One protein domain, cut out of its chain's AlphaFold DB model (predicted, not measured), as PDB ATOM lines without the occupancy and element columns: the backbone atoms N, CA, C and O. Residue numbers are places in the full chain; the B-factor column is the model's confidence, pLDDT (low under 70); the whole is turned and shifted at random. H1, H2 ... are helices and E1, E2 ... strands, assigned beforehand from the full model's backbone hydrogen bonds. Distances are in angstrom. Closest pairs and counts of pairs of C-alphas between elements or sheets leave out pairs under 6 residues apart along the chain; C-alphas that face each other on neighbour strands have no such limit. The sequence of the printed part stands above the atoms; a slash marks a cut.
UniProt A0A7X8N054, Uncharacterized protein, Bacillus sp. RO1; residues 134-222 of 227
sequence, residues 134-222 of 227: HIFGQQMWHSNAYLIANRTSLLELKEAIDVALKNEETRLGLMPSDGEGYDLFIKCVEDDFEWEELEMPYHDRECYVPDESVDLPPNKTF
ATOM      1  N   HIS A 134     -27.187 -45.839 -44.363       97.06
ATOM      2  CA  HIS A 134     -27.597 -46.654 -43.228       97.06
ATOM      3  C   HIS A 134     -26.368 -47.224 -42.524       97.06
ATOM      4  O   HIS A 134     -25.548 -47.900 -43.154       97.06
ATOM      5  N   ILE A 135     -26.290 -47.012 -41.209       95.56
ATOM      6  CA  ILE A 135     -25.264 -47.584 -40.336       95.56
ATOM      7  C   ILE A 135     -25.934 -48.594 -39.410       95.56
ATOM      8  O   ILE A 135     -26.859 -48.266 -38.670       95.56
ATOM      9  N   PHE A 136     -25.452 -49.830 -39.452       94.81
ATOM     10  CA  PHE A 136     -25.908 -50.917 -38.599       94.81
ATOM     11  C   PHE A 136     -24.759 -51.326 -37.682       94.81
ATOM     12  O   PHE A 136     -23.750 -51.867 -38.146       94.81
ATOM     13  N   GLY A 137     -24.917 -51.038 -36.387       92.69
ATOM     14  CA  GLY A 137     -23.971 -51.440 -35.348       92.69
ATOM     15  C   GLY A 137     -23.862 -52.959 -35.207       92.69
ATOM     16  O   GLY A 137     -24.633 -53.720 -35.792       92.69
ATOM     17  N   GLN A 138     -22.892 -53.415 -34.417       94.81
ATOM     18  CA  GLN A 138     -22.744 -54.841 -34.134       94.81
ATOM     19  C   GLN A 138     -23.875 -55.320 -33.220       94.81
ATOM     20  O   GLN A 138     -24.190 -54.681 -32.218       94.81
ATOM     21  N   GLN A 139     -24.448 -56.483 -33.525       93.38
ATOM     22  CA  GLN A 139     -25.463 -57.090 -32.664       93.38
ATOM     23  C   GLN A 139     -24.860 -57.521 -31.315       93.38
ATOM     24  O   GLN A 139     -25.342 -57.117 -30.261       93.38
ATOM     25  N   MET A 140     -23.783 -58.311 -31.356       93.31
ATOM     26  CA  MET A 140     -23.043 -58.817 -30.197       93.31
ATOM     27  C   MET A 140     -21.567 -59.060 -30.560       93.31
ATOM     28  O   MET A 140     -21.141 -58.796 -31.690       93.31
ATOM     29  N   TRP A 141     -20.782 -59.597 -29.621       93.62
ATOM     30  CA  TRP A 141     -19.400 -60.007 -29.882       93.62
ATOM     31  C   TRP A 141     -19.314 -60.941 -31.099       93.62
ATOM     32  O   TRP A 141     -20.117 -61.854 -31.280       93.62
ATOM     33  N   HIS A 142     -18.313 -60.698 -31.948       94.12
ATOM     34  CA  HIS A 142     -18.073 -61.410 -33.211       94.12
ATOM     35  C   HIS A 142     -19.148 -61.243 -34.305       94.12
ATOM     36  O   HIS A 142     -19.009 -61.852 -35.368       94.12
ATOM     37  N   SER A 143     -20.177 -60.410 -34.112       95.19
ATOM     38  CA  SER A 143     -21.112 -60.048 -35.183       95.19
ATOM     39  C   SER A 143     -20.502 -59.045 -36.166       95.19
ATOM     40  O   SER A 143     -19.634 -58.236 -35.824       95.19
ATOM     41  N   ASN A 144     -21.005 -59.067 -37.401       96.62
ATOM     42  CA  ASN A 144     -20.684 -58.051 -38.398       96.62
ATOM     43  C   ASN A 144     -21.403 -56.731 -38.079       96.62
ATOM     44  O   ASN A 144     -22.510 -56.743 -37.542       96.62
ATOM     45  N   ALA A 145     -20.792 -55.620 -38.477       96.62
ATOM     46  CA  ALA A 145     -21.461 -54.337 -38.678       96.62
ATOM     47  C   ALA A 145     -21.619 -54.096 -40.185       96.62
ATOM     48  O   ALA A 145     -20.864 -54.655 -40.988       96.62
ATOM     49  N   TYR A 146     -22.584 -53.267 -40.576       96.81
ATOM     50  CA  TYR A 146     -22.842 -52.966 -41.983       96.81
ATOM     51  C   TYR A 146     -22.989 -51.463 -42.197       96.81
ATOM     52  O   TYR A 146     -23.655 -50.780 -41.425       96.81
ATOM     53  N   LEU A 147     -22.408 -50.968 -43.287       97.31
ATOM     54  CA  LEU A 147     -22.641 -49.625 -43.800       97.31
ATOM     55  C   LEU A 147     -23.135 -49.758 -45.239       97.31
ATOM     56  O   LEU A 147     -22.453 -50.345 -46.082       97.31
ATOM     57  N   ILE A 148     -24.339 -49.257 -45.506       97.94
ATOM     58  CA  ILE A 148     -24.950 -49.274 -46.837       97.94
ATOM     59  C   ILE A 148     -25.234 -47.832 -47.218       97.94
ATOM     60  O   ILE A 148     -26.077 -47.179 -46.609       97.94
ATOM     61  N   ALA A 149     -24.516 -47.347 -48.223       97.44
ATOM     62  CA  ALA A 149     -24.482 -45.936 -48.555       97.44
ATOM     63  C   ALA A 149     -24.394 -45.730 -50.071       97.44
ATOM     64  O   ALA A 149     -23.820 -46.554 -50.794       97.44
ATOM     65  N   ASN A 150     -24.995 -44.650 -50.570       95.81
ATOM     66  CA  ASN A 150     -24.859 -44.270 -51.974       95.81
ATOM     67  C   ASN A 150     -23.497 -43.607 -52.247       95.81
ATOM     68  O   ASN A 150     -22.726 -43.309 -51.339       95.81
ATOM     69  N   ARG A 151     -23.172 -43.372 -53.524       95.25
ATOM     70  CA  ARG A 151     -21.865 -42.803 -53.892       95.25
ATOM     71  C   ARG A 151     -21.613 -41.433 -53.252       95.25
ATOM     72  O   ARG A 151     -20.482 -41.189 -52.854       95.25
ATOM     73  N   THR A 152     -22.632 -40.575 -53.179       92.75
ATOM     74  CA  THR A 152     -22.538 -39.233 -52.582       92.75
ATOM     75  C   THR A 152     -22.125 -39.323 -51.114       92.75
ATOM     76  O   THR A 152     -21.045 -38.867 -50.754       92.75
ATOM     77  N   SER A 153     -22.894 -40.051 -50.300       94.31
ATOM     78  CA  SER A 153     -22.595 -40.234 -48.871       94.31
ATOM     79  C   SER A 153     -21.267 -40.949 -48.605       94.31
ATOM     80  O   SER A 153     -20.602 -40.642 -47.624       94.31
ATOM     81  N   LEU A 154     -20.824 -41.874 -49.468       97.25
ATOM     82  CA  LEU A 154     -19.498 -42.494 -49.326       97.25
ATOM     83  C   LEU A 154     -18.348 -41.501 -49.549       97.25
ATOM     84  O   LEU A 154     -17.305 -41.630 -48.909       97.25
ATOM     85  N   LEU A 155     -18.509 -40.541 -50.465       95.06
ATOM     86  CA  LEU A 155     -17.505 -39.499 -50.691       95.06
ATOM     87  C   LEU A 155     -17.470 -38.509 -49.529       95.06
ATOM     88  O   LEU A 155     -16.388 -38.208 -49.036       95.06
ATOM     89  N   GLU A 156     -18.630 -38.093 -49.037       93.25
ATOM     90  CA  GLU A 156     -18.723 -37.208 -47.873       93.25
ATOM     91  C   GLU A 156     -18.218 -37.873 -46.598       93.25
ATOM     92  O   GLU A 156     -17.505 -37.253 -45.819       93.25
ATOM     93  N   LEU A 157     -18.499 -39.165 -46.405       96.50
ATOM     94  CA  LEU A 157     -17.942 -39.928 -45.293       96.50
ATOM     95  C   LEU A 157     -16.415 -39.977 -45.369       96.50
ATOM     96  O   LEU A 157     -15.746 -39.838 -44.348       96.50
ATOM     97  N   LYS A 158     -15.850 -40.150 -46.569       97.38
ATOM     98  CA  LYS A 158     -14.400 -40.082 -46.772       97.38
ATOM     99  C   LYS A 158     -13.857 -38.694 -46.414       97.38
ATOM    100  O   LYS A 158     -12.862 -38.618 -45.704       97.38
ATOM    101  N   GLU A 159     -14.489 -37.621 -46.882       95.38
ATOM    102  CA  GLU A 159     -14.071 -36.246 -46.573       95.38
ATOM    103  C   GLU A 159     -14.177 -35.942 -45.075       95.38
ATOM    104  O   GLU A 159     -13.252 -35.380 -44.493       95.38
ATOM    105  N   ALA A 160     -15.245 -36.395 -44.420       96.19
ATOM    106  CA  ALA A 160     -15.411 -36.292 -42.978       96.19
ATOM    107  C   ALA A 160     -14.293 -37.042 -42.235       96.19
ATOM    108  O   ALA A 160     -13.691 -36.489 -41.318       96.19
ATOM    109  N   ILE A 161     -13.950 -38.264 -42.656       97.94
ATOM    110  CA  ILE A 161     -12.807 -39.000 -42.097       97.94
ATOM    111  C   ILE A 161     -11.504 -38.214 -42.299       97.94
ATOM    112  O   ILE A 161     -10.746 -38.072 -41.345       97.94
ATOM    113  N   ASP A 162     -11.260 -37.654 -43.490       97.81
ATOM    114  CA  ASP A 162     -10.073 -36.832 -43.768       97.81
ATOM    115  C   ASP A 162     -10.012 -35.598 -42.828       97.81
ATOM    116  O   ASP A 162      -8.949 -35.278 -42.286       97.81
ATOM    117  N   VAL A 163     -11.153 -34.950 -42.551       95.88
ATOM    118  CA  VAL A 163     -11.262 -33.851 -41.569       95.88
ATOM    119  C   VAL A 163     -10.996 -34.343 -40.147       95.88
ATOM    120  O   VAL A 163     -10.216 -33.720 -39.435       95.88
ATOM    121  N   ALA A 164     -11.585 -35.461 -39.720       96.81
ATOM    122  CA  ALA A 164     -11.358 -36.011 -38.383       96.81
ATOM    123  C   ALA A 164      -9.902 -36.467 -38.183       96.81
ATOM    124  O   ALA A 164      -9.373 -36.346 -37.084       96.81
ATOM    125  N   LEU A 165      -9.219 -36.931 -39.233       96.75
ATOM    126  CA  LEU A 165      -7.789 -37.250 -39.185       96.75
ATOM    127  C   LEU A 165      -6.921 -35.994 -39.005       96.75
ATOM    128  O   LEU A 165      -5.906 -36.050 -38.316       96.75
ATOM    129  N   LYS A 166      -7.300 -34.858 -39.606       95.50
ATOM    130  CA  LYS A 166      -6.571 -33.582 -39.467       95.50
ATOM    131  C   LYS A 166      -6.902 -32.861 -38.158       95.50
ATOM    132  O   LYS A 166      -6.025 -32.281 -37.523       95.50
ATOM    133  N   ASN A 167      -8.179 -32.851 -37.795       95.19
ATOM    134  CA  ASN A 167      -8.758 -31.992 -36.771       95.19
ATOM    135  C   ASN A 167      -9.378 -32.781 -35.613       95.19
ATOM    136  O   ASN A 167     -10.115 -32.195 -34.826       95.19
ATOM    137  N   GLU A 168      -9.069 -34.068 -35.468       95.81
ATOM    138  CA  GLU A 168      -9.502 -35.000 -34.408       95.81
ATOM    139  C   GLU A 168     -11.006 -35.296 -34.352       95.81
ATOM    140  O   GLU A 168     -11.392 -36.383 -33.939       95.81
ATOM    141  N   GLU A 169     -11.876 -34.359 -34.721       96.25
ATOM    142  CA  GLU A 169     -13.328 -34.494 -34.603       96.25
ATOM    143  C   GLU A 169     -14.021 -33.876 -35.812       96.25
ATOM    144  O   GLU A 169     -13.659 -32.792 -36.270       96.25
ATOM    145  N   THR A 170     -15.070 -34.528 -36.291       96.06
ATOM    146  CA  THR A 170     -15.974 -33.971 -37.295       96.06
ATOM    147  C   THR A 170     -17.405 -34.410 -37.013       96.06
ATOM    148  O   THR A 170     -17.646 -35.375 -36.277       96.06
ATOM    149  N   ARG A 171     -18.341 -33.730 -37.661       94.38
ATOM    150  CA  ARG A 171     -19.743 -34.105 -37.711       94.38
ATOM    151  C   ARG A 171     -20.210 -34.082 -39.156       94.38
ATOM    152  O   ARG A 171     -19.889 -33.158 -39.897       94.38
ATOM    153  N   LEU A 172     -20.970 -35.098 -39.535       92.50
ATOM    154  CA  LEU A 172     -21.533 -35.252 -40.868       92.50
ATOM    155  C   LEU A 172     -23.035 -35.514 -40.765       92.50
ATOM    156  O   LEU A 172     -23.443 -36.451 -40.084       92.50
ATOM    157  N   GLY A 173     -23.844 -34.716 -41.458       90.44
ATOM    158  CA  GLY A 173     -25.275 -34.976 -41.605       90.44
ATOM    159  C   GLY A 173     -25.515 -36.073 -42.641       90.44
ATOM    160  O   GLY A 173     -24.997 -36.006 -43.751       90.44
ATOM    161  N   LEU A 174     -26.287 -37.094 -42.284       90.94
ATOM    162  CA  LEU A 174     -26.639 -38.217 -43.152       90.94
ATOM    163  C   LEU A 174     -28.132 -38.514 -43.047       90.94
ATOM    164  O   LEU A 174     -28.807 -38.071 -42.118       90.94
ATOM    165  N   MET A 175     -28.646 -39.306 -43.990       91.38
ATOM    166  CA  MET A 175     -30.060 -39.655 -44.009       91.38
ATOM    167  C   MET A 175     -30.299 -41.150 -44.288       91.38
ATOM    168  O   MET A 175     -29.697 -41.704 -45.215       91.38
ATOM    169  N   PRO A 176     -31.179 -41.831 -43.534       94.56
ATOM    170  CA  PRO A 176     -31.668 -43.161 -43.857       94.56
ATOM    171  C   PRO A 176     -32.802 -43.079 -44.888       94.56
ATOM    172  O   PRO A 176     -33.304 -42.012 -45.236       94.56
ATOM    173  N   SER A 177     -33.233 -44.237 -45.389       93.75
ATOM    174  CA  SER A 177     -34.286 -44.374 -46.406       93.75
ATOM    175  C   SER A 177     -35.643 -43.755 -46.059       93.75
ATOM    176  O   SER A 177     -36.470 -43.615 -46.957       93.75
ATOM    177  N   ASP A 178     -35.913 -43.469 -44.786       93.06
ATOM    178  CA  ASP A 178     -37.163 -42.848 -44.333       93.06
ATOM    179  C   ASP A 178     -37.169 -41.319 -44.460       93.06
ATOM    180  O   ASP A 178     -38.238 -40.719 -44.378       93.06
ATOM    181  N   GLY A 179     -36.019 -40.701 -44.737       87.38
ATOM    182  CA  GLY A 179     -35.917 -39.254 -44.891       87.38
ATOM    183  C   GLY A 179     -35.583 -38.494 -43.608       87.38
ATOM    184  O   GLY A 179     -35.460 -37.273 -43.654       87.38
ATOM    185  N   GLU A 180     -35.442 -39.180 -42.474       87.94
ATOM    186  CA  GLU A 180     -35.197 -38.533 -41.182       87.94
ATOM    187  C   GLU A 180     -33.693 -38.397 -40.939       87.94
ATOM    188  O   GLU A 180     -32.996 -39.374 -40.680       87.94
ATOM    189  N   GLY A 181     -33.170 -37.181 -41.049       87.62
ATOM    190  CA  GLY A 181     -31.739 -36.946 -40.916       87.62
ATOM    191  C   GLY A 181     -31.161 -37.229 -39.530       87.62
ATOM    192  O   GLY A 181     -31.829 -37.069 -38.508       87.62
ATOM    193  N   TYR A 182     -29.885 -37.608 -39.498       91.12
ATOM    194  CA  TYR A 182     -29.103 -37.805 -38.280       91.12
ATOM    195  C   TYR A 182     -27.679 -37.272 -38.445       91.12
ATOM    196  O   TYR A 182     -27.131 -37.239 -39.545       91.12
ATOM    197  N   ASP A 183     -27.062 -36.903 -37.325       92.50
ATOM    198  CA  ASP A 183     -25.656 -36.517 -37.286       92.50
ATOM    199  C   ASP A 183     -24.785 -37.741 -36.959       92.50
ATOM    200  O   ASP A 183     -24.985 -38.427 -35.952       92.50
ATOM    201  N   LEU A 184     -23.786 -38.004 -37.801       94.31
ATOM    202  CA  LEU A 184     -22.683 -38.914 -37.521       94.31
ATOM    203  C   LEU A 184     -21.497 -38.113 -36.985       94.31
ATOM    204  O   LEU A 184     -20.906 -37.300 -37.695       94.31
ATOM    205  N   PHE A 185     -21.108 -38.397 -35.748       95.44
ATOM    206  CA  PHE A 185     -19.902 -37.849 -35.141       95.44
ATOM    207  C   PHE A 185     -18.733 -38.818 -35.327       95.44
ATOM    208  O   PHE A 185     -18.851 -40.003 -35.010       95.44
ATOM    209  N   ILE A 186     -17.596 -38.323 -35.822       96.44
ATOM    210  CA  ILE A 186     -16.384 -39.127 -36.036       96.44
ATOM    211  C   ILE A 186     -15.250 -38.505 -35.232       96.44
ATOM    212  O   ILE A 186     -14.989 -37.307 -35.350       96.44
ATOM    213  N   LYS A 187     -14.577 -39.331 -34.429       95.81
ATOM    214  CA  LYS A 187     -13.425 -38.944 -33.619       95.81
ATOM    215  C   LYS A 187     -12.206 -39.779 -33.994       95.81
ATOM    216  O   LYS A 187     -12.272 -41.006 -33.973       95.81
ATOM    217  N   CYS A 188     -11.100 -39.115 -34.304       96.12
ATOM    218  CA  CYS A 188      -9.774 -39.713 -34.330       96.12
ATOM    219  C   CYS A 188      -9.159 -39.594 -32.929       96.12
ATOM    220  O   CYS A 188      -9.195 -38.526 -32.313       96.12
ATOM    221  N   VAL A 189      -8.630 -40.702 -32.420       94.88
ATOM    222  CA  VAL A 189      -7.951 -40.789 -31.122       94.88
ATOM    223  C   VAL A 189      -6.508 -41.233 -31.338       94.88
ATOM    224  O   VAL A 189      -6.199 -41.830 -32.369       94.88
ATOM    225  N   GLU A 190      -5.637 -40.924 -30.384       93.69
ATOM    226  CA  GLU A 190      -4.240 -41.370 -30.392       93.69
ATOM    227  C   GLU A 190      -4.125 -42.871 -30.070       93.69
ATOM    228  O   GLU A 190      -5.060 -43.491 -29.558       93.69
ATOM    229  N   ASP A 191      -2.956 -43.456 -30.346       92.31
ATOM    230  CA  ASP A 191      -2.692 -44.890 -30.140       92.31
ATOM    231  C   ASP A 191      -2.803 -45.331 -28.667       92.31
ATOM    232  O   ASP A 191      -3.042 -46.507 -28.390       92.31
ATOM    233  N   ASP A 192      -2.617 -44.406 -27.722       94.31
ATOM    234  CA  ASP A 192      -2.699 -44.633 -26.274       94.31
ATOM    235  C   ASP A 192      -4.090 -44.345 -25.686       94.31
ATOM    236  O   ASP A 192      -4.238 -44.194 -24.475       94.31
ATOM    237  N   PHE A 193      -5.122 -44.275 -26.528       94.06
ATOM    238  CA  PHE A 193      -6.498 -44.092 -26.084       94.06
ATOM    239  C   PHE A 193      -6.996 -45.264 -25.217       94.06
ATOM    240  O   PHE A 193      -6.877 -46.431 -25.593       94.06
ATOM    241  N   GLU A 194      -7.608 -44.938 -24.076       91.62
ATOM    242  CA  GLU A 194      -8.186 -45.897 -23.126       91.62
ATOM    243  C   GLU A 194      -9.550 -46.397 -23.639       91.62
ATOM    244  O   GLU A 194     -10.606 -45.828 -23.358       91.62
ATOM    245  N   TRP A 195      -9.538 -47.467 -24.436       90.31
ATOM    246  CA  TRP A 195     -10.741 -48.032 -25.065       90.31
ATOM    247  C   TRP A 195     -11.770 -48.554 -24.056       90.31
ATOM    248  O   TRP A 195     -12.959 -48.607 -24.363       90.31
ATOM    249  N   GLU A 196     -11.332 -48.909 -22.849       88.31
ATOM    250  CA  GLU A 196     -12.175 -49.337 -21.735       88.31
ATOM    251  C   GLU A 196     -13.071 -48.210 -21.185       88.31
ATOM    252  O   GLU A 196     -14.022 -48.498 -20.458       88.31
ATOM    253  N   GLU A 197     -12.812 -46.945 -21.546       84.56
ATOM    254  CA  GLU A 197     -13.679 -45.803 -21.219       84.56
ATOM    255  C   GLU A 197     -14.859 -45.628 -22.200       84.56
ATOM    256  O   GLU A 197     -15.642 -44.687 -22.062       84.56
ATOM    257  N   LEU A 198     -15.013 -46.520 -23.186       88.38
ATOM    258  CA  LEU A 198     -16.150 -46.538 -24.108       88.38
ATOM    259  C   LEU A 198     -17.129 -47.664 -23.773       88.38
ATOM    260  O   LEU A 198     -16.746 -48.817 -23.565       88.38
ATOM    261  N   GLU A 199     -18.425 -47.355 -23.813       88.00
ATOM    262  CA  GLU A 199     -19.460 -48.384 -23.843       88.00
ATOM    263  C   GLU A 199     -19.293 -49.279 -25.085       88.00
ATOM    264  O   GLU A 199     -19.034 -48.806 -26.196       88.00
ATOM    265  N   MET A 200     -19.479 -50.593 -24.911       89.12
ATOM    266  CA  MET A 200     -19.442 -51.529 -26.035       89.12
ATOM    267  C   MET A 200     -20.535 -51.191 -27.063       89.12
ATOM    268  O   MET A 200     -21.686 -50.969 -26.683       89.12
ATOM    269  N   PRO A 201     -20.249 -51.262 -28.376       89.38
ATOM    270  CA  PRO A 201     -21.170 -50.832 -29.434       89.38
ATOM    271  C   PRO A 201     -22.279 -51.859 -29.741       89.38
ATOM    272  O   PRO A 201     -22.843 -51.856 -30.838       89.38
ATOM    273  N   TYR A 202     -22.554 -52.787 -28.820       92.31
ATOM    274  CA  TYR A 202     -23.488 -53.891 -29.024       92.31
ATOM    275  C   TYR A 202     -24.923 -53.457 -28.745       92.31
ATOM    276  O   TYR A 202     -25.237 -52.968 -27.660       92.31
ATOM    277  N   HIS A 203     -25.813 -53.677 -29.712       90.12
ATOM    278  CA  HIS A 203     -27.204 -53.230 -29.603       90.12
ATOM    279  C   HIS A 203     -28.201 -54.338 -29.213       90.12
ATOM    280  O   HIS A 203     -29.375 -54.040 -28.989       90.12
ATOM    281  N   ASP A 204     -27.790 -55.609 -29.142       92.81
ATOM    282  CA  ASP A 204     -28.660 -56.703 -28.695       92.81
ATOM    283  C   ASP A 204     -28.672 -56.828 -27.171       92.81
ATOM    284  O   ASP A 204     -27.698 -57.275 -26.561       92.81
ATOM    285  N   ARG A 205     -29.805 -56.463 -26.561       90.06
ATOM    286  CA  ARG A 205     -29.993 -56.470 -25.105       90.06
ATOM    287  C   ARG A 205     -30.198 -57.863 -24.503       90.06
ATOM    288  O   ARG A 205     -30.127 -57.991 -23.285       90.06
ATOM    289  N   GLU A 206     -30.426 -58.899 -25.312       93.25
ATOM    290  CA  GLU A 206     -30.447 -60.286 -24.822       93.25
ATOM    291  C   GLU A 206     -29.028 -60.836 -24.633       93.25
ATOM    292  O   GLU A 206     -28.784 -61.638 -23.730       93.25
ATOM    293  N   CYS A 207     -28.081 -60.377 -25.456       90.81
ATOM    294  CA  CYS A 207     -26.679 -60.792 -25.404       90.81
ATOM    295  C   CYS A 207     -25.817 -59.857 -24.546       90.81
ATOM    296  O   CYS A 207     -24.906 -60.320 -23.862       90.81
ATOM    297  N   TYR A 208     -26.091 -58.551 -24.575       87.81
ATOM    298  CA  TYR A 208     -25.322 -57.529 -23.874       87.81
ATOM    299  C   TYR A 208     -26.241 -56.516 -23.187       87.81
ATOM    300  O   TYR A 208     -26.960 -55.750 -23.829       87.81
ATOM    301  N   VAL A 209     -26.164 -56.472 -21.860       87.94
ATOM    302  CA  VAL A 209     -26.799 -55.433 -21.049       87.94
ATOM    303  C   VAL A 209     -25.685 -54.510 -20.557       87.94
ATOM    304  O   VAL A 209     -24.816 -54.991 -19.826       87.94
ATOM    305  N   PRO A 210     -25.666 -53.225 -20.959       84.75
ATOM    306  CA  PRO A 210     -24.709 -52.270 -20.425       84.75
ATOM    307  C   PRO A 210     -24.888 -52.145 -18.922       84.75
ATOM    308  O   PRO A 210     -26.007 -52.229 -18.408       84.75
ATOM    309  N   ASP A 211     -23.787 -51.916 -18.221       84.81
ATOM    310  CA  ASP A 211     -23.857 -51.575 -16.812       84.81
ATOM    311  C   ASP A 211     -24.412 -50.153 -16.665       84.81
ATOM    312  O   ASP A 211     -23.692 -49.173 -16.821       84.81
ATOM    313  N   GLU A 212     -25.702 -50.037 -16.349       83.81
ATOM    314  CA  GLU A 212     -26.371 -48.746 -16.142       83.81
ATOM    315  C   GLU A 212     -25.790 -47.942 -14.963       83.81
ATOM    316  O   GLU A 212     -26.093 -46.756 -14.817       83.81
ATOM    317  N   SER A 213     -24.962 -48.553 -14.103       84.56
ATOM    318  CA  SER A 213     -24.240 -47.832 -13.048       84.56
ATOM    319  C   SER A 213     -22.974 -47.124 -13.546       84.56
ATOM    320  O   SER A 213     -22.393 -46.321 -12.811       84.56
ATOM    321  N   VAL A 214     -22.568 -47.391 -14.790       80.81
ATOM    322  CA  VAL A 214     -21.338 -46.912 -15.418       80.81
ATOM    323  C   VAL A 214     -21.694 -46.060 -16.641       80.81
ATOM    324  O   VAL A 214     -22.240 -46.532 -17.631       80.81
ATOM    325  N   ASP A 215     -21.387 -44.767 -16.570       78.50
ATOM    326  CA  ASP A 215     -21.780 -43.770 -17.572       78.50
ATOM    327  C   ASP A 215     -20.616 -43.474 -18.542       78.50
ATOM    328  O   ASP A 215     -19.899 -42.478 -18.379       78.50
ATOM    329  N   LEU A 216     -20.440 -44.361 -19.536       82.31
ATOM    330  CA  LEU A 216     -19.378 -44.336 -20.569       82.31
ATOM    331  C   LEU A 216     -19.881 -44.058 -22.008       82.31
ATOM    332  O   LEU A 216     -19.475 -44.743 -22.954       82.31
ATOM    333  N   PRO A 217     -20.781 -43.086 -22.235       83.06
ATOM    334  CA  PRO A 217     -21.334 -42.866 -23.553       83.06
ATOM    335  C   PRO A 217     -20.283 -42.216 -24.471       83.06
ATOM    336  O   PRO A 217     -19.509 -41.351 -24.039       83.06
ATOM    337  N   PRO A 218     -20.267 -42.575 -25.765       86.56
ATOM    338  CA  PRO A 218     -19.231 -42.129 -26.695       86.56
ATOM    339  C   PRO A 218     -19.200 -40.605 -26.883       86.56
ATOM    340  O   PRO A 218     -18.132 -40.050 -27.147       86.56
ATOM    341  N   ASN A 219     -20.327 -39.902 -26.700       86.31
ATOM    342  CA  ASN A 219     -20.402 -38.444 -26.855       86.31
ATOM    343  C   ASN A 219     -19.477 -37.693 -25.882       86.31
ATOM    344  O   ASN A 219     -18.926 -36.663 -26.259       86.31
ATOM    345  N   LYS A 220     -19.211 -38.232 -24.683       88.19
ATOM    346  CA  LYS A 220     -18.306 -37.601 -23.705       88.19
ATOM    347  C   LYS A 220     -16.844 -37.560 -24.139       88.19
ATOM    348  O   LYS A 220     -16.055 -36.815 -23.561       88.19
ATOM    349  N   THR A 221     -16.466 -38.357 -25.135       89.94
ATOM    350  CA  THR A 221     -15.097 -38.348 -25.663       89.94
ATOM    351  C   THR A 221     -14.834 -37.156 -26.585       89.94
ATOM    352  O   THR A 221     -13.673 -36.793 -26.804       89.94
ATOM    353  N   PHE A 222     -15.887 -36.512 -27.097       92.50
ATOM    354  CA  PHE A 222     -15.781 -35.330 -27.943       92.50
ATOM    355  C   PHE A 222     -15.469 -34.097 -27.090       92.50
ATOM    356  O   PHE A 222     -16.114 -33.815 -26.082       92.50
TER     357      PHE A 222
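This is residues 134 to 222 of the 227 residues of an uncharacterized protein of Bacillus sp. RO1 (UniProt A0A7X8N054). What does the model look like? A small hairpin, E1 and E2, leads into one long helix, H1, which packs on a second, longer hairpin, E3 and E4; after E4 a wide loop of 30 residues with no named element, 188 to 217, leads to the short helix H2 near E4. How much of it is in named elements? The printed part has 89 residues with two named helices and four named strands, in the order E1, E2, H1, E3, E4, H2; its class is mixed, helices and strands, with 40 residues, under half, in named elements. Each hairpin is an antiparallel sheet of two strands. How compact is it? It is only just loose, close to compact, with a radius of gyration of the C-alphas of 14.7 A and spans of 38 by 32 by 23 A.

Where are the first elements? E1 is residues 134 to 136, with C-alpha 134 at (-27.597, -46.654, -43.228), and E2 is residues 146 to 149. H1, residues 151 to 167, begins with C-alpha 151 at (-21.865, -42.803, -53.892) and is 24.1 A long. What follows? E3 is residues 169 to 174, 16.3 A long, and E4 is residues 182 to 187, 16.4 A long. H2, residues 218 to 221, ends with C-alpha 221 at (-15.097, -38.348, -25.663).

How do the hairpins pair? E1 and E2 are antiparallel at 177 degrees, with N 134 and O 148 within hydrogen-bond range at 2.8 A. E3 and E4 are antiparallel at 156 degrees, with N 172 and O 184 at 2.9 A and N 184 and O 172 at 2.8 A, both within hydrogen-bond range. How does H1 stand to E3 and E4? Its closest C-alphas to E3 are those of Ala 164 and Thr 170, 5.2 A apart, and its closest to E4 are those of Ala 164 and Lys 187, 6.0 A. Which parts stay apart? Among them are E1 and H1, and H1 and H2; E4 and H2 are near each other, with 5 pairs of C-alphas within 10 A. How do the helix backbones run? In H1 every O i to N i+4 pair is within hydrogen-bond range; H2 is too short for such a pair, and its one O i to N i+3 pair is within range.

How large is it? The two C-alphas farthest apart are those of Arg 151 and Ser 213, 41.2 A. How is it linked? The printed part has no cut; the links E2 to H1 and H1 to E3 are tight, and the link E4 to H2 is long. Where is confidence low? No printed residue is under 70, and the mean pLDDT of the printed part is 92.3.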